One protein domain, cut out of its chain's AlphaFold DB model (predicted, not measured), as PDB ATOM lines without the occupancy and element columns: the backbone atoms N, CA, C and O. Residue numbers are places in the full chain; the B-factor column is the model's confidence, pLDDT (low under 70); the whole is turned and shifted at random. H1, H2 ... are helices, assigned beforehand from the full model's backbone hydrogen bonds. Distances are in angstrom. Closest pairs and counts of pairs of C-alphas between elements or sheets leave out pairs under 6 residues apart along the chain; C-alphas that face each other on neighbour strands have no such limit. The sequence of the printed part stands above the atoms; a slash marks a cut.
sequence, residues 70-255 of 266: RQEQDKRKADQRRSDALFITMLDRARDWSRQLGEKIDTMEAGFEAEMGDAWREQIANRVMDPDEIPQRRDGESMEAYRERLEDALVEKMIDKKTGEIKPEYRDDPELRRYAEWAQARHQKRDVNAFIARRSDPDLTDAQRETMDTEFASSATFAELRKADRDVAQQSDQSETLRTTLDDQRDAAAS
ATOM      1  N   ARG A  70      20.188  -1.187  16.629       65.62
ATOM      2  CA  ARG A  70      20.724  -0.270  15.608       65.62
ATOM      3  C   ARG A  70      20.514   1.192  15.991       65.62
ATOM      4  O   ARG A  70      21.458   1.966  15.899       65.62
ATOM      5  N   GLN A  71      19.328   1.558  16.481       69.62
ATOM      6  CA  GLN A  71      19.055   2.913  16.974       69.62
ATOM      7  C   GLN A  71      19.989   3.314  18.118       69.62
ATOM      8  O   GLN A  71      20.519   4.423  18.117       69.62
ATOM      9  N   GLU A  72      20.227   2.423  19.081       72.38
ATOM     10  CA  GLU A  72      21.183   2.680  20.161       72.38
ATOM     11  C   GLU A  72      22.612   2.815  19.640       72.38
ATOM     12  O   GLU A  72      23.355   3.677  20.106       72.38
ATOM     13  N   GLN A  73      23.001   2.009  18.653       70.81
ATOM     14  CA  GLN A  73      24.327   2.092  18.052       70.81
ATOM     15  C   GLN A  73      24.529   3.390  17.254       70.81
ATOM     16  O   GLN A  73      25.592   4.006  17.348       70.81
ATOM     17  N   ASP A  74      23.521   3.833  16.506       73.75
ATOM     18  CA  ASP A  74      23.570   5.079  15.739       73.75
ATOM     19  C   ASP A  74      23.548   6.305  16.652       73.75
ATOM     20  O   ASP A  74      24.313   7.245  16.430       73.75
ATOM     21  N   LYS A  75      22.759   6.266  17.732       75.38
ATOM     22  CA  LYS A  75      22.778   7.303  18.769       75.38
ATOM     23  C   LYS A  75      24.158   7.405  19.421       75.38
ATOM     24  O   LYS A  75      24.710   8.497  19.478       75.38
ATOM     25  N   ARG A  76      24.767   6.276  19.804       73.75
ATOM     26  CA  ARG A  76      26.133   6.247  20.363       73.75
ATOM     27  C   ARG A  76      27.166   6.829  19.401       73.75
ATOM     28  O   ARG A  76      27.985   7.638  19.813       73.75
ATOM     29  N   LYS A  77      27.108   6.476  18.113       73.56
ATOM     30  CA  LYS A  77      28.004   7.051  17.093       73.56
ATOM     31  C   LYS A  77      27.788   8.553  16.908       73.56
ATOM     32  O   LYS A  77      28.755   9.280  16.695       73.56
ATOM     33  N   ALA A  78      26.542   9.021  16.945       70.69
ATOM     34  CA  ALA A  78      26.224  10.440  16.834       70.69
ATOM     35  C   ALA A  78      26.719  11.230  18.055       70.69
ATOM     36  O   ALA A  78      27.320  12.291  17.885       70.69
ATOM     37  N   ASP A  79      26.524  10.694  19.259       71.44
ATOM     38  CA  ASP A  79      27.007  11.286  20.509       71.44
ATOM     39  C   ASP A  79      28.544  11.314  20.543       71.44
ATOM     40  O   ASP A  79      29.132  12.342  20.880       71.44
ATOM     41  N   GLN A  80      29.203  10.252  20.073       72.56
ATOM     42  CA  GLN A  80      30.663  10.195  19.967       72.56
ATOM     43  C   GLN A  80      31.212  11.229  18.977       72.56
ATOM     44  O   GLN A  80      32.088  12.004  19.334       72.56
ATOM     45  N   ARG A  81      30.620  11.355  17.781       70.06
ATOM     46  CA  ARG A  81      31.011  12.396  16.809       70.06
ATOM     47  C   ARG A  81      30.830  13.815  17.348       70.06
ATOM     48  O   ARG A  81      31.615  14.697  17.018       70.06
ATOM     49  N   ARG A  82      29.781  14.055  18.140       70.19
ATOM     50  CA  ARG A  82      29.563  15.353  18.800       70.19
ATOM     51  C   ARG A  82      30.630  15.619  19.855       70.19
ATOM     52  O   ARG A  82      31.153  16.727  19.891       70.19
ATOM     53  N   SER A  83      30.965  14.614  20.662       67.88
ATOM     54  CA  SER A  83      32.060  14.689  21.632       67.88
ATOM     55  C   SER A  83      33.395  14.988  20.942       67.88
ATOM     56  O   SER A  83      34.073  15.942  21.311       67.88
ATOM     57  N   ASP A  84      33.710  14.277  19.855       68.25
ATOM     58  CA  ASP A  84      34.930  14.476  19.062       68.25
ATOM     59  C   ASP A  84      35.008  15.884  18.447       68.25
ATOM     60  O   ASP A  84      36.070  16.505  18.426       68.25
ATOM     61  N   ALA A  85      33.884  16.426  17.970       73.81
ATOM     62  CA  ALA A  85      33.830  17.779  17.416       73.81
ATOM     63  C   ALA A  85      34.028  18.866  18.489       73.81
ATOM     64  O   ALA A  85      34.770  19.829  18.270       73.81
ATOM     65  N   LEU A  86      33.395  18.709  19.657       70.56
ATOM     66  CA  LEU A  86      33.616  19.590  20.811       70.56
ATOM     67  C   LEU A  86      35.076  19.517  21.277       70.56
ATOM     68  O   LEU A  86      35.678  20.545  21.579       70.56
ATOM     69  N   PHE A  87      35.659  18.319  21.250       71.94
ATOM     70  CA  PHE A  87      37.061  18.068  21.562       71.94
ATOM     71  C   PHE A  87      38.021  18.799  20.618       71.94
ATOM     72  O   PHE A  87      38.896  19.517  21.101       71.94
ATOM     73  N   ILE A  88      37.862  18.648  19.297       75.75
ATOM     74  CA  ILE A  88      38.722  19.327  18.311       75.75
ATOM     75  C   ILE A  88      38.677  20.838  18.551       75.75
ATOM     76  O   ILE A  88      39.715  21.482  18.678       75.75
ATOM     77  N   THR A  89      37.470  21.374  18.741       80.69
ATOM     78  CA  THR A  89      37.258  22.800  19.012       80.69
ATOM     79  C   THR A  89      37.977  23.253  20.286       80.69
ATOM     80  O   THR A  89      38.631  24.294  20.298       80.69
ATOM     81  N   MET A  90      37.885  22.477  21.369       80.75
ATOM     82  CA  MET A  90      38.515  22.801  22.650       80.75
ATOM     83  C   MET A  90      40.044  22.741  22.583       80.75
ATOM     84  O   MET A  90      40.710  23.614  23.139       80.75
ATOM     85  N   LEU A  91      40.607  21.741  21.898       84.38
ATOM     86  CA  LEU A  91      42.053  21.635  21.713       84.38
ATOM     87  C   LEU A  91      42.612  22.752  20.841       84.38
ATOM     88  O   LEU A  91      43.657  23.303  21.180       84.38
ATOM     89  N   ASP A  92      41.948  23.084  19.738       87.06
ATOM     90  CA  ASP A  92      42.407  24.154  18.850       87.06
ATOM     91  C   ASP A  92      42.393  25.495  19.580       87.06
ATOM     92  O   ASP A  92      43.390  26.214  19.601       87.06
ATOM     93  N   ARG A  93      41.328  25.744  20.338       85.75
ATOM     94  CA  ARG A  93      41.213  26.897  21.221       85.75
ATOM     95  C   ARG A  93      42.299  26.938  22.311       85.75
ATOM     96  O   ARG A  93      42.869  27.994  22.578       85.75
ATOM     97  N   ALA A  94      42.631  25.799  22.922       89.75
ATOM     98  CA  ALA A  94      43.741  25.706  23.873       89.75
ATOM     99  C   ALA A  94      45.098  25.994  23.205       89.75
ATOM    100  O   ALA A  94      45.923  26.711  23.769       89.75
ATOM    101  N   ARG A  95      45.335  25.478  21.993       91.56
ATOM    102  CA  ARG A  95      46.564  25.736  21.221       91.56
ATOM    103  C   ARG A  95      46.702  27.210  20.860       91.56
ATOM    104  O   ARG A  95      47.777  27.776  21.052       91.56
ATOM    105  N   ASP A  96      45.624  27.836  20.402       90.69
ATOM    106  CA  ASP A  96      45.607  29.266  20.096       90.69
ATOM    107  C   ASP A  96      45.877  30.115  21.334       90.69
ATOM    108  O   ASP A  96      46.662  31.063  21.268       90.69
ATOM    109  N   TRP A  97      45.306  29.748  22.480       90.81
ATOM    110  CA  TRP A  97      45.590  30.435  23.734       90.81
ATOM    111  C   TRP A  97      47.045  30.272  24.180       90.81
ATOM    112  O   TRP A  97      47.678  31.249  24.572       90.81
ATOM    113  N   SER A  98      47.621  29.073  24.056       94.12
ATOM    114  CA  SER A  98      49.047  28.849  24.343       94.12
ATOM    115  C   SER A  98      49.960  29.711  23.464       94.12
ATOM    116  O   SER A  98      50.944  30.274  23.952       94.12
ATOM    117  N   ARG A  99      49.611  29.863  22.179       94.94
ATOM    118  CA  ARG A  99      50.320  30.737  21.238       94.94
ATOM    119  C   ARG A  99      50.216  32.207  21.642       94.94
ATOM    120  O   ARG A  99      51.250  32.854  21.766       94.94
ATOM    121  N   GLN A 100      49.011  32.704  21.922       92.94
ATOM    122  CA  GLN A 100      48.797  34.084  22.381       92.94
ATOM    123  C   GLN A 100      49.554  34.381  23.681       92.94
ATOM    124  O   GLN A 100      50.168  35.437  23.820       92.94
ATOM    125  N   LEU A 101      49.560  33.439  24.629       94.62
ATOM    126  CA  LEU A 101      50.351  33.562  25.850       94.62
ATOM    127  C   LEU A 101      51.851  33.600  25.549       94.62
ATOM    128  O   LEU A 101      52.556  34.382  26.173       94.62
ATOM    129  N   GLY A 102      52.331  32.794  24.597       96.44
ATOM    130  CA  GLY A 102      53.713  32.846  24.112       96.44
ATOM    131  C   GLY A 102      54.082  34.229  23.581       96.44
ATOM    132  O   GLY A 102      55.008  34.841  24.093       96.44
ATOM    133  N   GLU A 103      53.291  34.764  22.651       96.25
ATOM    134  CA  GLU A 103      53.494  36.104  22.081       96.25
ATOM    135  C   GLU A 103      53.468  37.203  23.162       96.25
ATOM    136  O   GLU A 103      54.289  38.127  23.153       96.25
ATOM    137  N   LYS A 104      52.555  37.090  24.138       95.69
ATOM    138  CA  LYS A 104      52.479  38.001  25.287       95.69
ATOM    139  C   LYS A 104      53.748  37.925  26.139       95.69
ATOM    140  O   LYS A 104      54.290  38.969  26.496       95.69
ATOM    141  N   ILE A 105      54.204  36.716  26.479       97.50
ATOM    142  CA  ILE A 105      55.424  36.483  27.265       97.50
ATOM    143  C   ILE A 105      56.626  37.086  26.544       97.50
ATOM    144  O   ILE A 105      57.303  37.918  27.139       97.50
ATOM    145  N   ASP A 106      56.821  36.765  25.265       97.62
ATOM    146  CA  ASP A 106      57.945  37.261  24.465       97.62
ATOM    147  C   ASP A 106      57.958  38.798  24.411       97.62
ATOM    148  O   ASP A 106      59.004  39.430  24.561       97.62
ATOM    149  N   THR A 107      56.782  39.421  24.277       97.75
ATOM    150  CA  THR A 107      56.639  40.887  24.301       97.75
ATOM    151  C   THR A 107      57.038  41.483  25.655       97.75
ATOM    152  O   THR A 107      57.726  42.505  25.704       97.75
ATOM    153  N   MET A 108      56.614  40.867  26.763       97.62
ATOM    154  CA  MET A 108      56.980  41.323  28.110       97.62
ATOM    155  C   MET A 108      58.481  41.154  28.363       97.62
ATOM    156  O   MET A 108      59.114  42.091  28.844       97.62
ATOM    157  N   GLU A 109      59.053  40.008  27.991       97.12
ATOM    158  CA  GLU A 109      60.482  39.713  28.153       97.12
ATOM    159  C   GLU A 109      61.358  40.655  27.324       97.12
ATOM    160  O   GLU A 109      62.331  41.188  27.852       97.12
ATOM    161  N   ALA A 110      60.975  40.959  26.080       97.25
ATOM    162  CA  ALA A 110      61.664  41.958  25.264       97.25
ATOM    163  C   ALA A 110      61.607  43.361  25.895       97.25
ATOM    164  O   ALA A 110      62.586  44.106  25.854       97.25
ATOM    165  N   GLY A 111      60.476  43.723  26.511       96.88
ATOM    166  CA  GLY A 111      60.347  44.970  27.268       96.88
ATOM    167  C   GLY A 111      61.259  45.008  28.497       96.88
ATOM    168  O   GLY A 111      61.934  46.008  28.734       96.88
ATOM    169  N   PHE A 112      61.330  43.909  29.251       97.25
ATOM    170  CA  PHE A 112      62.244  43.782  30.386       97.25
ATOM    171  C   PHE A 112      63.707  43.869  29.952       97.25
ATOM    172  O   PHE A 112      64.481  44.589  30.576       97.25
ATOM    173  N   GLU A 113      64.085  43.193  28.869       96.62
ATOM    174  CA  GLU A 113      65.446  43.228  28.335       96.62
ATOM    175  C   GLU A 113      65.824  44.620  27.811       96.62
ATOM    176  O   GLU A 113      66.936  45.085  28.050       96.62
ATOM    177  N   ALA A 114      64.900  45.335  27.166       97.19
ATOM    178  CA  ALA A 114      65.144  46.705  26.717       97.19
ATOM    179  C   ALA A 114      65.390  47.679  27.886       97.19
ATOM    180  O   ALA A 114      66.181  48.612  27.756       97.19
ATOM    181  N   GLU A 115      64.720  47.468  29.022       95.88
ATOM    182  CA  GLU A 115      64.813  48.337  30.200       95.88
ATOM    183  C   GLU A 115      65.968  47.966  31.145       95.88
ATOM    184  O   GLU A 115      66.622  48.847  31.702       95.88
ATOM    185  N   MET A 116      66.219  46.669  31.344       96.50
ATOM    186  CA  MET A 116      67.141  46.136  32.356       96.50
ATOM    187  C   MET A 116      68.356  45.405  31.762       96.50
ATOM    188  O   MET A 116      69.290  45.082  32.499       96.50
ATOM    189  N   GLY A 117      68.379  45.151  30.454       96.75
ATOM    190  CA  GLY A 117      69.404  44.353  29.777       96.75
ATOM    191  C   GLY A 117      69.228  42.839  29.960       96.75
ATOM    192  O   GLY A 117      68.252  42.365  30.535       96.75
ATOM    193  N   ASP A 118      70.218  42.062  29.508       93.75
ATOM    194  CA  ASP A 118      70.204  40.582  29.526       93.75
ATOM    195  C   ASP A 118      70.084  39.975  30.945       93.75
ATOM    196  O   ASP A 118      69.637  38.842  31.112       93.75
ATOM    197  N   ALA A 119      70.424  40.744  31.986       95.19
ATOM    198  CA  ALA A 119      70.310  40.343  33.392       95.19
ATOM    199  C   ALA A 119      68.947  40.694  34.028       95.19
ATOM    200  O   ALA A 119      68.846  40.856  35.248       95.19
ATOM    201  N   TRP A 120      67.903  40.909  33.222       96.75
ATOM    202  CA  TRP A 120      66.598  41.328  33.736       96.75
ATOM    203  C   TRP A 120      65.997  40.307  34.709       96.75
ATOM    204  O   TRP A 120      65.383  40.700  35.696       96.75
ATOM    205  N   ARG A 121      66.222  39.005  34.488       96.69
ATOM    206  CA  ARG A 121      65.697  37.919  35.335       96.69
ATOM    207  C   ARG A 121      66.258  38.011  36.747       96.69
ATOM    208  O   ARG A 121      65.515  37.993  37.724       96.69
ATOM    209  N   GLU A 122      67.571  38.173  36.843       96.31
ATOM    210  CA  GLU A 122      68.301  38.339  38.094       96.31
ATOM    211  C   GLU A 122      67.901  39.646  38.789       96.31
ATOM    212  O   GLU A 122      67.752  39.686  40.009       96.31
ATOM    213  N   GLN A 123      67.675  40.721  38.033       97.00
ATOM    214  CA  GLN A 123      67.216  41.991  38.598       97.00
ATOM    215  C   GLN A 123      65.788  41.919  39.147       97.00
ATOM    216  O   GLN A 123      65.540  42.445  40.228       97.00
ATOM    217  N   ILE A 124      64.858  41.261  38.450       96.94
ATOM    218  CA  ILE A 124      63.507  41.018  38.977       96.94
ATOM    219  C   ILE A 124      63.589  40.140  40.230       96.94
ATOM    220  O   ILE A 124      62.983  40.478  41.243       96.94
ATOM    221  N   ALA A 125      64.384  39.067  40.208       96.75
ATOM    222  CA  ALA A 125      64.555  38.187  41.365       96.75
ATOM    223  C   ALA A 125      65.052  38.936  42.604       96.75
ATOM    224  O   ALA A 125      64.456  38.800  43.664       96.75
ATOM    225  N   ASN A 126      66.049  39.811  42.459       95.75
ATOM    226  CA  ASN A 126      66.542  40.635  43.567       95.75
ATOM    227  C   ASN A 126      65.512  41.640  44.118       95.75
ATOM    228  O   ASN A 126      65.699  42.145  45.223       95.75
ATOM    229  N   ARG A 127      64.458  41.974  43.362       94.88
ATOM    230  CA  ARG A 127      63.369  42.856  43.821       94.88
ATOM    231  C   ARG A 127      62.223  42.092  44.485       94.88
ATOM    232  O   ARG A 127      61.528  42.659  45.319       94.88
ATOM    233  N   VAL A 128      61.996  40.849  44.067       94.88
ATOM    234  CA  VAL A 128      60.787  40.069  44.383       94.88
ATOM    235  C   VAL A 128      61.047  38.985  45.432       94.88
ATOM    236  O   VAL A 128      60.132  38.593  46.154       94.88
ATOM    237  N   MET A 129      62.274  38.476  45.508       95.38
ATOM    238  CA  MET A 129      62.653  37.340  46.345       95.38
ATOM    239  C   MET A 129      63.713  37.742  47.361       95.38
ATOM    240  O   MET A 129      64.559  38.598  47.088       95.38
ATOM    241  N   ASP A 130      63.698  37.077  48.511       94.38
ATOM    242  CA  ASP A 130      64.780  37.224  49.477       94.38
ATOM    243  C   ASP A 130      66.068  36.569  48.929       94.38
ATOM    244  O   ASP A 130      65.997  35.596  48.167       94.38
ATOM    245  N   PRO A 131      67.274  37.063  49.279       92.88
ATOM    246  CA  PRO A 131      68.527  36.569  48.699       92.88
ATOM    247  C   PRO A 131      68.783  35.064  48.868       92.88
ATOM    248  O   PRO A 131      69.508  34.471  48.070       92.88
ATOM    249  N   ASP A 132      68.224  34.448  49.908       94.62
ATOM    250  CA  ASP A 132      68.305  33.013  50.189       94.62
ATOM    251  C   ASP A 132      67.291  32.177  49.395       94.62
ATOM    252  O   ASP A 132      67.524  30.990  49.163       94.62
ATOM    253  N   GLU A 133      66.200  32.789  48.930       94.62
ATOM    254  CA  GLU A 133      65.230  32.154  48.038       94.62
ATOM    255  C   GLU A 133      65.723  32.126  46.584       94.62
ATOM    256  O   GLU A 133      65.329  31.241  45.820       94.62
ATOM    257  N   ILE A 134      66.576  33.080  46.187       95.25
ATOM    258  CA  ILE A 134      67.092  33.178  44.817       95.25
ATOM    259  C   ILE A 134      67.967  31.953  44.516       95.25
ATOM    260  O   ILE A 134      69.021  31.768  45.140       95.25
ATOM    261  N   PRO A 135      67.588  31.118  43.525       95.50
ATOM    262  CA  PRO A 135      68.400  29.987  43.122       95.50
ATOM    263  C   PRO A 135      69.824  30.427  42.789       95.50
ATOM    264  O   PRO A 135      70.042  31.403  42.071       95.50
ATOM    265  N   GLN A 136      70.798  29.665  43.280       94.12
ATOM    266  CA  GLN A 136      72.198  29.824  42.903       94.12
ATOM    267  C   GLN A 136      72.524  28.929  41.709       94.12
ATOM    268  O   GLN A 136      71.967  27.830  41.566       94.12
ATOM    269  N   ARG A 137      73.430  29.403  40.853       94.00
ATOM    270  CA  ARG A 137      73.932  28.620  39.725       94.00
ATOM    271  C   ARG A 137      74.705  27.411  40.242       94.00
ATOM    272  O   ARG A 137      75.547  27.542  41.128       94.00
ATOM    273  N   ARG A 138      74.406  26.236  39.695       94.94
ATOM    274  CA  ARG A 138      75.071  24.979  40.057       94.94
ATOM    275  C   ARG A 138      76.354  24.794  39.252       94.94
ATOM    276  O   ARG A 138      76.480  25.282  38.127       94.94
ATOM    277  N   ASP A 139      77.291  24.033  39.807       94.81
ATOM    278  CA  ASP A 139      78.531  23.689  39.114       94.81
ATOM    279  C   ASP A 139      78.235  22.951  37.801       94.81
ATOM    280  O   ASP A 139      77.496  21.967  37.770       94.81
ATOM    281  N   GLY A 140      78.802  23.446  36.698       94.06
ATOM    282  CA  GLY A 140      78.588  22.890  35.358       94.06
ATOM    283  C   GLY A 140      77.226  23.208  34.720       94.06
ATOM    284  O   GLY A 140      77.002  22.814  33.579       94.06
ATOM    285  N   GLU A 141      76.334  23.938  35.398       95.94
ATOM    286  CA  GLU A 141      75.043  24.363  34.844       95.94
ATOM    287  C   GLU A 141      75.248  25.445  33.774       95.94
ATOM    288  O   GLU A 141      76.021  26.399  33.957       95.94
ATOM    289  N   SER A 142      74.559  25.305  32.639       96.06
ATOM    290  CA  SER A 142      74.524  26.355  31.622       96.06
ATOM    291  C   SER A 142      73.784  27.584  32.161       96.06
ATOM    292  O   SER A 142      72.923  27.477  33.033       96.06
ATOM    293  N   MET A 143      74.104  28.771  31.643       93.56
ATOM    294  CA  MET A 143      73.374  29.989  32.027       93.56
ATOM    295  C   MET A 143      71.884  29.906  31.680       93.56
ATOM    296  O   MET A 143      71.059  30.434  32.413       93.56
ATOM    297  N   GLU A 144      71.545  29.218  30.593       94.06
ATOM    298  CA  GLU A 144      70.161  29.002  30.172       94.06
ATOM    299  C   GLU A 144      69.390  28.135  31.176       94.06
ATOM    300  O   GLU A 144      68.342  28.555  31.655       94.06
ATOM    301  N   ALA A 145      69.954  26.996  31.595       96.50
ATOM    302  CA  ALA A 145      69.328  26.128  32.594       96.50
ATOM    303  C   ALA A 145      69.187  26.822  33.960       96.50
ATOM    304  O   ALA A 145      68.187  26.656  34.659       96.50
ATOM    305  N   TYR A 146      70.176  27.643  34.328       96.50
ATOM    306  CA  TYR A 146      70.097  28.485  35.516       96.50
ATOM    307  C   TYR A 146      68.933  29.486  35.437       96.50
ATOM    308  O   TYR A 146      68.143  29.589  36.376       96.50
ATOM    309  N   ARG A 147      68.815  30.201  34.311       95.44
ATOM    310  CA  ARG A 147      67.760  31.196  34.078       95.44
ATOM    311  C   ARG A 147      66.374  30.565  34.051       95.44
ATOM    312  O   ARG A 147      65.469  31.132  34.647       95.44
ATOM    313  N   GLU A 148      66.217  29.386  33.459       95.38
ATOM    314  CA  GLU A 148      64.951  28.642  33.486       95.38
ATOM    315  C   GLU A 148      64.519  28.327  34.930       95.38
ATOM    316  O   GLU A 148      63.396  28.625  35.334       95.38
ATOM    317  N   ARG A 149      65.447  27.834  35.762       96.81
ATOM    318  CA  ARG A 149      65.206  27.611  37.200       96.81
ATOM    319  C   ARG A 149      64.853  28.891  37.955       96.81
ATOM    320  O   ARG A 149      64.048  28.843  38.885       96.81
ATOM    321  N   LEU A 150      65.485  30.008  37.605       97.00
ATOM    322  CA  LEU A 150      65.209  31.310  38.207       97.00
ATOM    323  C   LEU A 150      63.808  31.813  37.835       97.00
ATOM    324  O   LEU A 150      63.080  32.289  38.703       97.00
ATOM    325  N   GLU A 151      63.409  31.665  36.572       96.81
ATOM    326  CA  GLU A 151      62.062  31.997  36.103       96.81
ATOM    327  C   GLU A 151      60.991  31.151  36.799       96.81
ATOM    328  O   GLU A 151      59.972  31.688  37.229       96.81
ATOM    329  N   ASP A 152      61.227  29.848  36.966       96.69
ATOM    330  CA  ASP A 152      60.313  28.968  37.699       96.69
ATOM    331  C   ASP A 152      60.141  29.408  39.160       96.69
ATOM    332  O   ASP A 152      59.017  29.442  39.671       96.69
ATOM    333  N   ALA A 153      61.237  29.794  39.820       97.25
ATOM    334  CA  ALA A 153      61.200  30.294  41.190       97.25
ATOM    335  C   ALA A 153      60.437  31.626  41.294       97.25
ATOM    336  O   ALA A 153      59.625  31.803  42.203       97.25
ATOM    337  N   LEU A 154      60.621  32.533  40.326       97.44
ATOM    338  CA  LEU A 154      59.846  33.771  40.218       97.44
ATOM    339  C   LEU A 154      58.346  33.492  40.062       97.44
ATOM    340  O   LEU A 154      57.524  34.122  40.734       97.44
ATOM    341  N   VAL A 155      57.973  32.528  39.213       97.44
ATOM    342  CA  VAL A 155      56.572  32.122  39.037       97.44
ATOM    343  C   VAL A 155      55.992  31.572  40.340       97.44
ATOM    344  O   VAL A 155      54.903  31.980  40.742       97.44
ATOM    345  N   GLU A 156      56.712  30.692  41.036       96.50
ATOM    346  CA  GLU A 156      56.275  30.136  42.324       96.50
ATOM    347  C   GLU A 156      56.163  31.205  43.426       96.50
ATOM    348  O   GLU A 156      55.255  31.163  44.272       96.50
ATOM    349  N   LYS A 157      57.045  32.209  43.393       97.06
ATOM    350  CA  LYS A 157      56.991  33.343  44.312       97.06
ATOM    351  C   LYS A 157      55.760  34.209  44.058       97.06
ATOM    352  O   LYS A 157      55.061  34.518  45.020       97.06
ATOM    353  N   MET A 158      55.436  34.531  42.805       97.25
ATOM    354  CA  MET A 158      54.384  35.506  42.478       97.25
ATOM    355  C   MET A 158      52.971  34.931  42.335       97.25
ATOM    356  O   MET A 158      51.994  35.660  42.522       97.25
ATOM    357  N   ILE A 159      52.840  33.640  42.021       96.75
ATOM    358  CA  ILE A 159      51.556  33.019  41.670       96.75
ATOM    359  C   ILE A 159      51.099  32.049  42.758       96.75
ATOM    360  O   ILE A 159      51.871  31.235  43.270       96.75
ATOM    361  N   ASP A 160      49.823  32.121  43.131       94.12
ATOM    362  CA  ASP A 160      49.199  31.099  43.965       94.12
ATOM    363  C   ASP A 160      49.062  29.806  43.152       94.12
ATOM    364  O   ASP A 160      48.329  29.734  42.169       94.12
ATOM    365  N   LYS A 161      49.772  28.760  43.575       88.62
ATOM    366  CA  LYS A 161      49.823  27.474  42.868       88.62
ATOM    367  C   LYS A 161      48.464  26.777  42.742       88.62
ATOM    368  O   LYS A 161      48.297  25.938  41.862       88.62
ATOM    369  N   LYS A 162      47.520  27.043  43.647       85.38
ATOM    370  CA  LYS A 162      46.198  26.404  43.631       85.38
ATOM    371  C   LYS A 162      45.257  27.115  42.675       85.38
ATOM    372  O   LYS A 162      44.474  26.446  42.008       85.38
ATOM    373  N   THR A 163      45.301  28.444  42.645       85.94
ATOM    374  CA  THR A 163      44.354  29.239  41.853       85.94
ATOM    375  C   THR A 163      44.923  29.688  40.512       85.94
ATOM    376  O   THR A 163      44.152  29.972  39.605       85.94
ATOM    377  N   GLY A 164      46.247  29.748  40.356       87.50
ATOM    378  CA  GLY A 164      46.900  30.368  39.201       87.50
ATOM    379  C   GLY A 164      46.768  31.898  39.182       87.50
ATOM    380  O   GLY A 164      47.030  32.535  38.158       87.50
ATOM    381  N   GLU A 165      46.333  32.506  40.289       92.94
ATOM    382  CA  GLU A 165      46.189  33.954  40.418       92.94
ATOM    383  C   GLU A 165      47.452  34.611  40.979       92.94
ATOM    384  O   GLU A 165      48.208  34.013  41.745       92.94
ATOM    385  N   ILE A 166      47.646  35.884  40.636       95.00
ATOM    386  CA  ILE A 166      48.673  36.733  41.242       95.00
ATOM    387  C   ILE A 166      48.396  36.865  42.744       95.00
ATOM    388  O   ILE A 166      47.289  37.272  43.136       95.00
ATOM    389  N   LYS A 167      49.402  36.552  43.574       95.69
ATOM    390  CA  LYS A 167      49.306  36.708  45.031       95.69
ATOM    391  C   LYS A 167      49.042  38.178  45.391       95.69
ATOM    392  O   LYS A 167      49.566  39.069  44.720       95.69
ATOM    393  N   PRO A 168      48.262  38.460  46.454       95.56
ATOM    394  CA  PRO A 168      47.853  39.825  46.793       95.56
ATOM    395  C   PRO A 168      49.017  40.811  46.954       95.56
ATOM    396  O   PRO A 168      48.904  41.954  46.529       95.56
ATOM    397  N   GLU A 169      50.144  40.352  47.499       94.00
ATOM    398  CA  GLU A 169      51.348  41.160  47.740       94.00
ATOM    399  C   GLU A 169      51.974  41.770  46.472       94.00
ATOM    400  O   GLU A 169      52.651  42.788  46.569       94.00
ATOM    401  N   TYR A 170      51.692  41.221  45.284       94.88
ATOM    402  CA  TYR A 170      52.186  41.748  44.003       94.88
ATOM    403  C   TYR A 170      51.110  42.471  43.185       94.88
ATOM    404  O   TYR A 170      51.369  42.877  42.059       94.88
ATOM    405  N   ARG A 171      49.877  42.596  43.690       91.62
ATOM    406  CA  ARG A 171      48.742  43.080  42.887       91.62
ATOM    407  C   ARG A 171      48.684  44.604  42.771       91.62
ATOM    408  O   ARG A 171      48.271  45.112  41.730       91.62
ATOM    409  N   ASP A 172      49.058  45.311  43.830       91.12
ATOM    410  CA  ASP A 172      48.760  46.742  43.963       91.12
ATOM    411  C   ASP A 172      49.936  47.648  43.574       91.12
ATOM    412  O   ASP A 172      49.720  48.780  43.139       91.12
ATOM    413  N   ASP A 173      51.172  47.153  43.676       93.94
ATOM    414  CA  ASP A 173      52.354  47.878  43.211       93.94
ATOM    415  C   ASP A 173      52.485  47.764  41.677       93.94
ATOM    416  O   ASP A 173      52.514  46.646  41.161       93.94
ATOM    417  N   PRO A 174      52.561  48.874  40.916       92.88
ATOM    418  CA  PRO A 174      52.592  48.820  39.454       92.88
ATOM    419  C   PRO A 174      53.778  48.049  38.862       92.88
ATOM    420  O   PRO A 174      53.622  47.413  37.817       92.88
ATOM    421  N   GLU A 175      54.953  48.122  39.492       91.69
ATOM    422  CA  GLU A 175      56.159  47.446  39.014       91.69
ATOM    423  C   GLU A 175      56.063  45.945  39.308       91.69
ATOM    424  O   GLU A 175      56.187  45.120  38.398       91.69
ATOM    425  N   LEU A 176      55.737  45.587  40.552       94.38
ATOM    426  CA  LEU A 176      55.576  44.190  40.955       94.38
ATOM    427  C   LEU A 176      54.414  43.514  40.225       94.38
ATOM    428  O   LEU A 176      54.530  42.351  39.834       94.38
ATOM    429  N   ARG A 177      53.326  44.246  39.967       95.94
ATOM    430  CA  ARG A 177      52.186  43.740  39.201       95.94
ATOM    431  C   ARG A 177      52.598  43.361  37.792       95.94
ATOM    432  O   ARG A 177      52.200  42.302  37.322       95.94
ATOM    433  N   ARG A 178      53.426  44.171  37.129       96.25
ATOM    434  CA  ARG A 178      53.925  43.859  35.783       96.25
ATOM    435  C   ARG A 178      54.749  42.569  35.772       96.25
ATOM    436  O   ARG A 178      54.580  41.747  34.872       96.25
ATOM    437  N   TYR A 179      55.605  42.355  36.772       97.06
ATOM    438  CA  TYR A 179      56.360  41.103  36.902       97.06
ATOM    439  C   TYR A 179      55.438  39.911  37.193       97.06
ATOM    440  O   TYR A 179      55.587  38.842  36.595       97.06
ATOM    441  N   ALA A 180      54.429  40.106  38.041       97.31
ATOM    442  CA  ALA A 180      53.459  39.072  38.366       97.31
ATOM    443  C   ALA A 180      52.530  38.728  37.188       97.31
ATOM    444  O   ALA A 180      52.168  37.567  37.017       97.31
ATOM    445  N   GLU A 181      52.183  39.690  36.330       97.06
ATOM    446  CA  GLU A 181      51.438  39.458  35.086       97.06
ATOM    447  C   GLU A 181      52.233  38.591  34.099       97.06
ATOM    448  O   GLU A 181      51.660  37.697  33.464       97.06
ATOM    449  N   TRP A 182      53.553  38.798  34.003       97.94
ATOM    450  CA  TRP A 182      54.437  37.910  33.242       97.94
ATOM    451  C   TRP A 182      54.465  36.500  33.833       97.94
ATOM    452  O   TRP A 182      54.247  35.518  33.115       97.94
ATOM    453  N   ALA A 183      54.635  36.392  35.150       97.75
ATOM    454  CA  ALA A 183      54.644  35.110  35.841       97.75
ATOM    455  C   ALA A 183      53.319  34.350  35.679       97.75
ATOM    456  O   ALA A 183      53.310  33.137  35.451       97.75
ATOM    457  N   GLN A 184      52.195  35.065  35.728       96.50
ATOM    458  CA  GLN A 184      50.871  34.496  35.525       96.50
ATOM    459  C   GLN A 184      50.717  33.964  34.100       96.50
ATOM    460  O   GLN A 184      50.244  32.843  33.918       96.50
ATOM    461  N   ALA A 185      51.155  34.723  33.090       96.31
ATOM    462  CA  ALA A 185      51.108  34.273  31.701       96.31
ATOM    463  C   ALA A 185      51.934  32.991  31.496       96.31
ATOM    464  O   ALA A 185      51.470  32.057  30.837       96.31
ATOM    465  N   ARG A 186      53.120  32.896  32.117       96.75
ATOM    466  CA  ARG A 186      53.942  31.673  32.091       96.75
ATOM    467  C   ARG A 186      53.259  30.493  32.771       96.75
ATOM    468  O   ARG A 186      53.227  29.403  32.195       96.75
ATOM    469  N   HIS A 187      52.670  30.704  33.948       95.31
ATOM    470  CA  HIS A 187      51.908  29.674  34.655       95.31
ATOM    471  C   HIS A 187      50.749  29.148  33.799       95.31
ATOM    472  O   HIS A 187      50.635  27.946  33.571       95.31
ATOM    473  N   GLN A 188      49.933  30.055  33.257       94.00
ATOM    474  CA  GLN A 188      48.810  29.714  32.386       94.00
ATOM    475  C   GLN A 188      49.277  28.942  31.150       94.00
ATOM    476  O   GLN A 188      48.697  27.910  30.821       94.00
ATOM    477  N   LYS A 189      50.361  29.374  30.491       95.62
ATOM    478  CA  LYS A 189      50.899  28.682  29.311       95.62
ATOM    479  C   LYS A 189      51.345  27.262  29.655       95.62
ATOM    480  O   LYS A 189      51.076  26.336  28.890       95.62
ATOM    481  N   ARG A 190      51.992  27.070  30.811       94.19
ATOM    482  CA  ARG A 190      52.390  25.745  31.305       94.19
ATOM    483  C   ARG A 190      51.176  24.845  31.529       94.19
ATOM    484  O   ARG A 190      51.193  23.703  31.075       94.19
ATOM    485  N   ASP A 191      50.125  25.355  32.164       92.00
ATOM    486  CA  ASP A 191      48.900  24.593  32.429       92.00
ATOM    487  C   ASP A 191      48.178  24.196  31.138       92.00
ATOM    488  O   ASP A 191      47.787  23.039  30.970       92.00
ATOM    489  N   VAL A 192      48.051  25.132  30.192       92.75
ATOM    490  CA  VAL A 192      47.457  24.877  28.871       92.75
ATOM    491  C   VAL A 192      48.258  23.821  28.117       92.75
ATOM    492  O   VAL A 192      47.683  22.873  27.588       92.75
ATOM    493  N   ASN A 193      49.587  23.935  28.097       94.75
ATOM    494  CA  ASN A 193      50.444  22.959  27.426       94.75
ATOM    495  C   ASN A 193      50.383  21.583  28.092       94.75
ATOM    496  O   ASN A 193      50.358  20.572  27.392       94.75
ATOM    497  N   ALA A 194      50.310  21.528  29.423       91.88
ATOM    498  CA  ALA A 194      50.121  20.278  30.147       91.88
ATOM    499  C   ALA A 194      48.771  19.630  29.806       91.88
ATOM    500  O   ALA A 194      48.719  18.418  29.591       91.88
ATOM    501  N   PHE A 195      47.698  20.421  29.703       90.56
ATOM    502  CA  PHE A 195      46.398  19.938  29.242       90.56
ATOM    503  C   PHE A 195      46.473  19.400  27.807       90.56
ATOM    504  O   PHE A 195      46.109  18.248  27.584       90.56
ATOM    505  N   ILE A 196      47.014  20.175  26.857       91.06
ATOM    506  CA  ILE A 196      47.171  19.757  25.453       91.06
ATOM    507  C   ILE A 196      47.959  18.446  25.365       91.06
ATOM    508  O   ILE A 196      47.525  17.522  24.678       91.06
ATOM    509  N   ALA A 197      49.093  18.348  26.065       91.25
ATOM    510  CA  ALA A 197      49.964  17.179  26.025       91.25
ATOM    511  C   ALA A 197      49.261  15.930  26.566       91.25
ATOM    512  O   ALA A 197      49.212  14.914  25.878       91.25
ATOM    513  N   ARG A 198      48.658  16.018  27.761       88.06
ATOM    514  CA  ARG A 198      47.927  14.886  28.347       88.06
ATOM    515  C   ARG A 198      46.743  14.496  27.472       88.06
ATOM    516  O   ARG A 198      46.529  13.323  27.218       88.06
ATOM    517  N   ARG A 199      45.965  15.469  26.993       84.62
ATOM    518  CA  ARG A 199      44.713  15.208  26.271       84.62
ATOM    519  C   ARG A 199      44.931  14.680  24.848       84.62
ATOM    520  O   ARG A 199      44.007  14.087  24.285       84.62
ATOM    521  N   SER A 200      46.134  14.869  24.297       85.31
ATOM    522  CA  SER A 200      46.574  14.326  23.002       85.31
ATOM    523  C   SER A 200      47.027  12.861  23.068       85.31
ATOM    524  O   SER A 200      47.316  12.285  22.022       85.31
ATOM    525  N   ASP A 201      47.079  12.252  24.256       85.94
ATOM    526  CA  ASP A 201      47.411  10.837  24.418       85.94
ATOM    527  C   ASP A 201      46.341   9.949  23.729       85.94
ATOM    528  O   ASP A 201      45.140  10.065  24.037       85.94
ATOM    529  N   PRO A 202      46.727   9.101  22.751       81.50
ATOM    530  CA  PRO A 202      45.795   8.218  22.057       81.50
ATOM    531  C   PRO A 202      45.232   7.115  22.964       81.50
ATOM    532  O   PRO A 202      44.119   6.657  22.709       81.50
ATOM    533  N   ASP A 203      45.933   6.746  24.038       88.69
ATOM    534  CA  ASP A 203      45.584   5.610  24.898       88.69
ATOM    535  C   ASP A 203      44.568   5.976  26.000       88.69
ATOM    536  O   ASP A 203      44.102   5.111  26.747       88.69
ATOM    537  N   LEU A 204      44.172   7.252  26.097       83.56
ATOM    538  CA  LEU A 204      43.145   7.692  27.042       83.56
ATOM    539  C   LEU A 204      41.766   7.110  26.709       83.56
ATOM    540  O   LEU A 204      41.241   7.288  25.604       83.56
ATOM    541  N   THR A 205      41.133   6.524  27.725       85.12
ATOM    542  CA  THR A 205      39.721   6.117  27.690       85.12
ATOM    543  C   THR A 205      38.781   7.324  27.682       85.12
ATOM    544  O   THR A 205      39.126   8.398  28.180       85.12
ATOM    545  N   ASP A 206      37.551   7.137  27.199       79.94
ATOM    546  CA  ASP A 206      36.527   8.193  27.161       79.94
ATOM    547  C   ASP A 206      36.260   8.812  28.550       79.94
ATOM    548  O   ASP A 206      36.161  10.030  28.680       79.94
ATOM    549  N   ALA A 207      36.234   7.998  29.611       82.56
ATOM    550  CA  ALA A 207      36.011   8.473  30.981       82.56
ATOM    551  C   ALA A 207      37.171   9.330  31.520       82.56
ATOM    552  O   ALA A 207      36.955  10.322  32.220       82.56
ATOM    553  N   GLN A 208      38.417   8.968  31.192       85.50
ATOM    554  CA  GLN A 208      39.584   9.773  31.564       85.50
ATOM    555  C   GLN A 208      39.583  11.106  30.813       85.50
ATOM    556  O   GLN A 208      39.855  12.146  31.408       85.50
ATOM    557  N   ARG A 209      39.218  11.080  29.527       81.94
ATOM    558  CA  ARG A 209      39.069  12.276  28.690       81.94
ATOM    559  C   ARG A 209      38.038  13.246  29.272       81.94
ATOM    560  O   ARG A 209      38.361  14.413  29.462       81.94
ATOM    561  N   GLU A 210      36.848  12.759  29.620       82.31
ATOM    562  CA  GLU A 210      35.775  13.574  30.209       82.31
ATOM    563  C   GLU A 210      36.170  14.173  31.568       82.31
ATOM    564  O   GLU A 210      35.900  15.347  31.840       82.31
ATOM    565  N   THR A 211      36.868  13.394  32.401       86.56
ATOM    566  CA  THR A 211      37.394  13.879  33.686       86.56
ATOM    567  C   THR A 211      38.376  15.030  33.464       86.56
ATOM    568  O   THR A 211      38.219  16.095  34.055       86.56
ATOM    569  N   MET A 212      39.339  14.859  32.555       84.75
ATOM    570  CA  MET A 212      40.329  15.892  32.239       84.75
ATOM    571  C   MET A 212      39.707  17.154  31.638       84.75
ATOM    572  O   MET A 212      40.114  18.261  31.989       84.75
ATOM    573  N   ASP A 213      38.731  17.004  30.742       82.75
ATOM    574  CA  ASP A 213      38.039  18.140  30.127       82.75
ATOM    575  C   ASP A 213      37.257  18.928  31.184       82.75
ATOM    576  O   ASP A 213      37.293  20.157  31.190       82.75
ATOM    577  N   THR A 214      36.618  18.231  32.129       84.50
ATOM    578  CA  THR A 214      35.895  18.846  33.252       84.50
ATOM    579  C   THR A 214      36.840  19.566  34.213       84.50
ATOM    580  O   THR A 214      36.564  20.698  34.627       84.50
ATOM    581  N   GLU A 215      37.973  18.947  34.554       86.25
ATOM    582  CA  GLU A 215      39.009  19.553  35.396       86.25
ATOM    583  C   GLU A 215      39.571  20.820  34.752       86.25
ATOM    584  O   GLU A 215      39.623  21.876  35.388       86.25
ATOM    585  N   PHE A 216      39.927  20.754  33.465       84.69
ATOM    586  CA  PHE A 216      40.438  21.913  32.746       84.69
ATOM    587  C   PHE A 216      39.371  22.998  32.598       84.69
ATOM    588  O   PHE A 216      39.664  24.162  32.862       84.69
ATOM    589  N   ALA A 217      38.125  22.643  32.272       83.38
ATOM    590  CA  ALA A 217      37.018  23.594  32.167       83.38
ATOM    591  C   ALA A 217      36.707  24.321  33.490       83.38
ATOM    592  O   ALA A 217      36.158  25.427  33.481       83.38
ATOM    593  N   SER A 218      37.076  23.714  34.620       83.44
ATOM    594  CA  SER A 218      36.929  24.281  35.963       83.44
ATOM    595  C   SER A 218      38.142  25.109  36.410       83.44
ATOM    596  O   SER A 218      38.106  25.720  37.476       83.44
ATOM    597  N   SER A 219      39.221  25.139  35.621       83.75
ATOM    598  CA  SER A 219      40.444  25.871  35.956       83.75
ATOM    599  C   SER A 219      40.311  27.383  35.731       83.75
ATOM    600  O   SER A 219      39.599  27.842  34.831       83.75
ATOM    601  N   ALA A 220      41.061  28.174  36.505       83.69
ATOM    602  CA  ALA A 220      41.175  29.618  36.285       83.69
ATOM    603  C   ALA A 220      41.760  29.939  34.899       83.69
ATOM    604  O   ALA A 220      41.302  30.852  34.216       83.69
ATOM    605  N   THR A 221      42.709  29.124  34.438       82.44
ATOM    606  CA  THR A 221      43.307  29.219  33.103       82.44
ATOM    607  C   THR A 221      42.255  29.122  31.995       82.44
ATOM    608  O   THR A 221      42.275  29.914  31.054       82.44
ATOM    609  N   PHE A 222      41.283  28.214  32.119       83.00
ATOM    610  CA  PHE A 222      40.172  28.128  31.169       83.00
ATOM    611  C   PHE A 222      39.166  29.275  31.311       83.00
ATOM    612  O   PHE A 222      38.548  29.677  30.325       83.00
ATOM    613  N   ALA A 223      38.983  29.829  32.511       84.88
ATOM    614  CA  ALA A 223      38.150  31.015  32.700       84.88
ATOM    615  C   ALA A 223      38.720  32.236  31.952       84.88
ATOM    616  O   ALA A 223      37.962  32.923  31.261       84.88
ATOM    617  N   GLU A 224      40.037  32.451  32.020       84.25
ATOM    618  CA  GLU A 224      40.733  33.501  31.260       84.25
ATOM    619  C   GLU A 224      40.694  33.236  29.755       84.25
ATOM    620  O   GLU A 224      40.366  34.134  28.985       84.25
ATOM    621  N   LEU A 225      40.881  31.984  29.337       85.44
ATOM    622  CA  LEU A 225      40.674  31.574  27.949       85.44
ATOM    623  C   LEU A 225      39.250  31.949  27.480       85.44
ATOM    624  O   LEU A 225      39.045  32.574  26.437       85.44
ATOM    625  N   ARG A 226      38.227  31.645  28.291       83.62
ATOM    626  CA  ARG A 226      36.836  32.021  27.997       83.62
ATOM    627  C   ARG A 226      36.591  33.510  27.895       83.62
ATOM    628  O   ARG A 226      35.709  33.913  27.138       83.62
ATOM    629  N   LYS A 227      37.327  34.306  28.655       83.88
ATOM    630  CA  LYS A 227      37.276  35.757  28.570       83.88
ATOM    631  C   LYS A 227      37.938  36.249  27.282       83.88
ATOM    632  O   LYS A 227      37.276  36.961  26.539       83.88
ATOM    633  N   ALA A 228      39.138  35.766  26.966       78.31
ATOM    634  CA  ALA A 228      39.874  36.144  25.764       78.31
ATOM    635  C   ALA A 228      39.072  35.905  24.471       78.31
ATOM    636  O   ALA A 228      38.941  36.824  23.668       78.31
ATOM    637  N   ASP A 229      38.441  34.737  24.280       76.19
ATOM    638  CA  ASP A 229      37.622  34.533  23.069       76.19
ATOM    639  C   ASP A 229      36.393  35.441  23.019       76.19
ATOM    640  O   ASP A 229      35.967  35.819  21.930       76.19
ATOM    641  N   ARG A 230      35.775  35.755  24.169       77.19
ATOM    642  CA  ARG A 230      34.636  36.685  24.179       77.19
ATOM    643  C   ARG A 230      35.083  38.071  23.744       77.19
ATOM    644  O   ARG A 230      34.371  38.699  22.970       77.19
ATOM    645  N   ASP A 231      36.248  38.508  24.201       75.19
ATOM    646  CA  ASP A 231      36.806  39.807  23.841       75.19
ATOM    647  C   ASP A 231      37.140  39.848  22.335       75.19
ATOM    648  O   ASP A 231      36.781  40.806  21.652       75.19
ATOM    649  N   VAL A 232      37.709  38.770  21.777       70.81
ATOM    650  CA  VAL A 232      37.968  38.639  20.327       70.81
ATOM    651  C   VAL A 232      36.673  38.619  19.507       70.81
ATOM    652  O   VAL A 232      36.585  39.284  18.471       70.81
ATOM    653  N   ALA A 233      35.651  37.888  19.958       69.38
ATOM    654  CA  ALA A 233      34.351  37.845  19.291       69.38
ATOM    655  C   ALA A 233      33.680  39.228  19.290       69.38
ATOM    656  O   ALA A 233      33.238  39.697  18.247       69.38
ATOM    657  N   GLN A 234      33.700  39.937  20.423       67.31
ATOM    658  CA  GLN A 234      33.162  41.297  20.523       67.31
ATOM    659  C   GLN A 234      33.913  42.297  19.637       67.31
ATOM    660  O   GLN A 234      33.288  43.150  19.009       67.31
ATOM    661  N   GLN A 235      35.241  42.201  19.556       61.00
ATOM    662  CA  GLN A 235      36.037  43.041  18.656       61.00
ATOM    663  C   GLN A 235      35.742  42.756  17.178       61.00
ATOM    664  O   GLN A 235      35.745  43.677  16.356       61.00
ATOM    665  N   SER A 236      35.458  41.497  16.838       63.38
ATOM    666  CA  SER A 236      35.082  41.088  15.481       63.38
ATOM    667  C   SER A 236      33.705  41.637  15.098       63.38
ATOM    668  O   SER A 236      33.588  42.277  14.053       63.38
ATOM    669  N   ASP A 237      32.711  41.515  15.981       64.38
ATOM    670  CA  ASP A 237      31.360  42.064  15.785       64.38
ATOM    671  C   ASP A 237      31.377  43.598  15.648       64.38
ATOM    672  O   ASP A 237      30.702  44.177  14.791       64.38
ATOM    673  N   GLN A 238      32.191  44.285  16.458       57.94
ATOM    674  CA  GLN A 238      32.384  45.735  16.339       57.94
ATOM    675  C   GLN A 238      33.035  46.117  15.007       57.94
ATOM    676  O   GLN A 238      32.630  47.095  14.380       57.94
ATOM    677  N   SER A 239      34.013  45.337  14.544       56.69
ATOM    678  CA  SER A 239      34.682  45.570  13.260       56.69
ATOM    679  C   SER A 239      33.748  45.339  12.070       56.69
ATOM    680  O   SER A 239      33.807  46.083  11.092       56.69
ATOM    681  N   GLU A 240      32.867  44.343  12.148       64.75
ATOM    682  CA  GLU A 240      31.841  44.084  11.134       64.75
ATOM    683  C   GLU A 240      30.789  45.199  11.108       64.75
ATOM    684  O   GLU A 240      30.479  45.722  10.040       64.75
ATOM    685  N   THR A 241      30.348  45.667  12.278       62.41
ATOM    686  CA  THR A 241      29.419  46.804  12.404       62.41
ATOM    687  C   THR A 241      30.016  48.108  11.851       62.41
ATOM    688  O   THR A 241      29.329  48.915  11.222       62.41
ATOM    689  N   LEU A 242      31.315  48.343  12.050       59.56
ATOM    690  CA  LEU A 242      32.005  49.504  11.477       59.56
ATOM    691  C   LEU A 242      32.127  49.413   9.951       59.56
ATOM    692  O   LEU A 242      32.052  50.431   9.267       59.56
ATOM    693  N   ARG A 243      32.294  48.205   9.401       58.00
ATOM    694  CA  ARG A 243      32.318  47.996   7.946       58.00
ATOM    695  C   ARG A 243      30.949  48.229   7.324       58.00
ATOM    696  O   ARG A 243      30.869  48.971   6.353       58.00
ATOM    697  N   THR A 244      29.889  47.670   7.905       66.56
ATOM    698  CA  THR A 244      28.525  47.863   7.395       66.56
ATOM    699  C   THR A 244      28.108  49.327   7.456       66.56
ATOM    700  O   THR A 244      27.623  49.862   6.469       66.56
ATOM    701  N   THR A 245      28.404  50.029   8.553       67.06
ATOM    702  CA  THR A 245      28.104  51.470   8.651       67.06
ATOM    703  C   THR A 245      28.894  52.328   7.655       67.06
ATOM    704  O   THR A 245      28.361  53.319   7.159       67.06
ATOM    705  N   LEU A 246      30.143  51.974   7.332       65.12
ATOM    706  CA  LEU A 246      30.930  52.659   6.297       65.12
ATOM    707  C   LEU A 246      30.403  52.394   4.883       65.12
ATOM    708  O   LEU A 246      30.410  53.310   4.056       65.12
ATOM    709  N   ASP A 247      29.945  51.176   4.608       64.94
ATOM    710  CA  ASP A 247      29.332  50.826   3.326       64.94
ATOM    711  C   ASP A 247      27.959  51.499   3.171       64.94
ATOM    712  O   ASP A 247      27.721  52.145   2.153       64.94
ATOM    713  N   ASP A 248      27.128  51.523   4.216       72.25
ATOM    714  CA  ASP A 248      25.851  52.252   4.222       72.25
ATOM    715  C   ASP A 248      26.053  53.764   4.007       72.25
ATOM    716  O   ASP A 248      25.290  54.416   3.291       72.25
ATOM    717  N   GLN A 249      27.109  54.348   4.589       66.81
ATOM    718  CA  GLN A 249      27.469  55.751   4.348       66.81
ATOM    719  C   GLN A 249      27.946  55.994   2.912       66.81
ATOM    720  O   GLN A 249      27.644  57.043   2.337       66.81
ATOM    721  N   ARG A 250      28.676  55.044   2.317       64.56
ATOM    722  CA  ARG A 250      29.097  55.119   0.912       64.56
ATOM    723  C   ARG A 250      27.916  54.994  -0.040       64.56
ATOM    724  O   ARG A 250      27.845  55.773  -0.988       64.56
ATOM    725  N   ASP A 251      26.978  54.100   0.239       69.31
ATOM    726  CA  ASP A 251      25.773  53.914  -0.566       69.31
ATOM    727  C   ASP A 251      24.821  55.109  -0.438       69.31
ATOM    728  O   ASP A 251      24.249  55.560  -1.436       69.31
ATOM    729  N   ALA A 252      24.715  55.705   0.754       66.25
ATOM    730  CA  ALA A 252      23.981  56.949   0.962       66.25
ATOM    731  C   ALA A 252      24.617  58.126   0.201       66.25
ATOM    732  O   ALA A 252      23.899  58.889  -0.447       66.25
ATOM    733  N   ALA A 253      25.949  58.247   0.216       64.81
ATOM    734  CA  ALA A 253      26.675  59.281  -0.523       64.81
ATOM    735  C   ALA A 253      26.605  59.081  -2.050       64.81
ATOM    736  O   ALA A 253      26.478  60.046  -2.804       64.81
ATOM    737  N   ALA A 254      26.643  57.834  -2.525       64.69
ATOM    738  CA  ALA A 254      26.459  57.507  -3.938       64.69
ATOM    739  C   ALA A 254      25.018  57.788  -4.399       64.69
ATOM    740  O   ALA A 254      24.797  58.300  -5.498       64.69
ATOM    741  N   SER A 255      24.036  57.516  -3.538       65.12
ATOM    742  CA  SER A 255      22.623  57.804  -3.796       65.12
ATOM    743  C   SER A 255      22.329  59.305  -3.779       65.12
ATOM    744  O   SER A 255      21.574  59.780  -4.627       65.12
TER     745      SER A 255
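Overview. This is residues 70 to 255 of the 266 residues of an uncharacterized protein of Citromicrobium sp. RCC1885 (UniProt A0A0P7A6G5). A long straight helix, H1, has H4 packed along part of its length in the opposite direction, with H2 and H3 forming a small head near H1's last residues. H5 folds back along the last turns of H4 as a helical hairpin, and then H6 leads away about perpendicular to H1 as a long arm, its residues 230 to 255 sticking out free. The printed part has 186 residues, with six named helices, H1 to H6 in order, no named strand, and the class all helix. It is loose, with a radius of gyration of the C-alphas of 22.4 A, and flat in outline, spanning 64 by 62 by 31 A.

Arrangement. H1, residues 70 to 116, and H2, residues 120 to 128, only just touch, with 3 pairs of C-alphas within 8 A, and only at the corner by their tight link; the closest C-alphas are those of Glu 113 and Trp 120, 5.8 A apart. H3, residues 143 to 158, touches H2 at a shallow tilt of 31 degrees, the same way, the closest C-alphas being those of Ala 125 and Leu 154 at 6.6 A. H4, residues 174 to 199, is the hub, touching four helices. With H1, residues 91 to 108 alone, it stands at a shallow tilt of 32 degrees, opposite ways; the closest C-alphas, of Ser 98 and Lys 189, are 5.3 A apart. H3 touches H4 about perpendicular, at 76 degrees, with residues 154 to 158 alone; the closest C-alphas, of Val 155 and Ala 183, are 4.8 A apart. H5, residues 206 to 217, forms a helical hairpin with H4 at a shallow tilt of 10 degrees, with C-alphas of Arg 199 and Arg 209 closest at 6.8 A; H1 and H5 are near each other. H6, residues 220 to 255, only just touches H4, with 3 pairs of C-alphas within 8 A, the closest being Gln 188 and Thr 221 at 5.6 A. H6 is close to but not clearly touching H1, about perpendicular at 88 degrees, with C-alphas of Trp 97 and Leu 225 closest at 6.6 A. H1 and H3 are apart. In all six helices every O i to N i+4 pair is within hydrogen-bond range.

Along the chain. H1 begins at C-alpha 70 (20.724, -0.270, 15.608) and runs 67.7 A from first to last C-alpha. H2 measures 12.2 A, H3 22.4 A, H4 37.0 A and H5 16.2 A. H4 begins at C-alpha 174 (52.592, 48.820, 39.454). H6 measures 52.4 A and ends at C-alpha 255 (22.623, 57.804, -3.796).

Size, cuts and confidence. The two C-alphas farthest apart, those of Asp 139 and Ser 255, are 78.3 A apart. The printed part has no cut. The links H2 to H3 and H3 to H4 are long, with 14 and 15 residues. Mean pLDDT of the printed part is 86.2; 26 residues are under 70, namely 70 to 71, 83 to 84, 233 to 247 and 249 to 255.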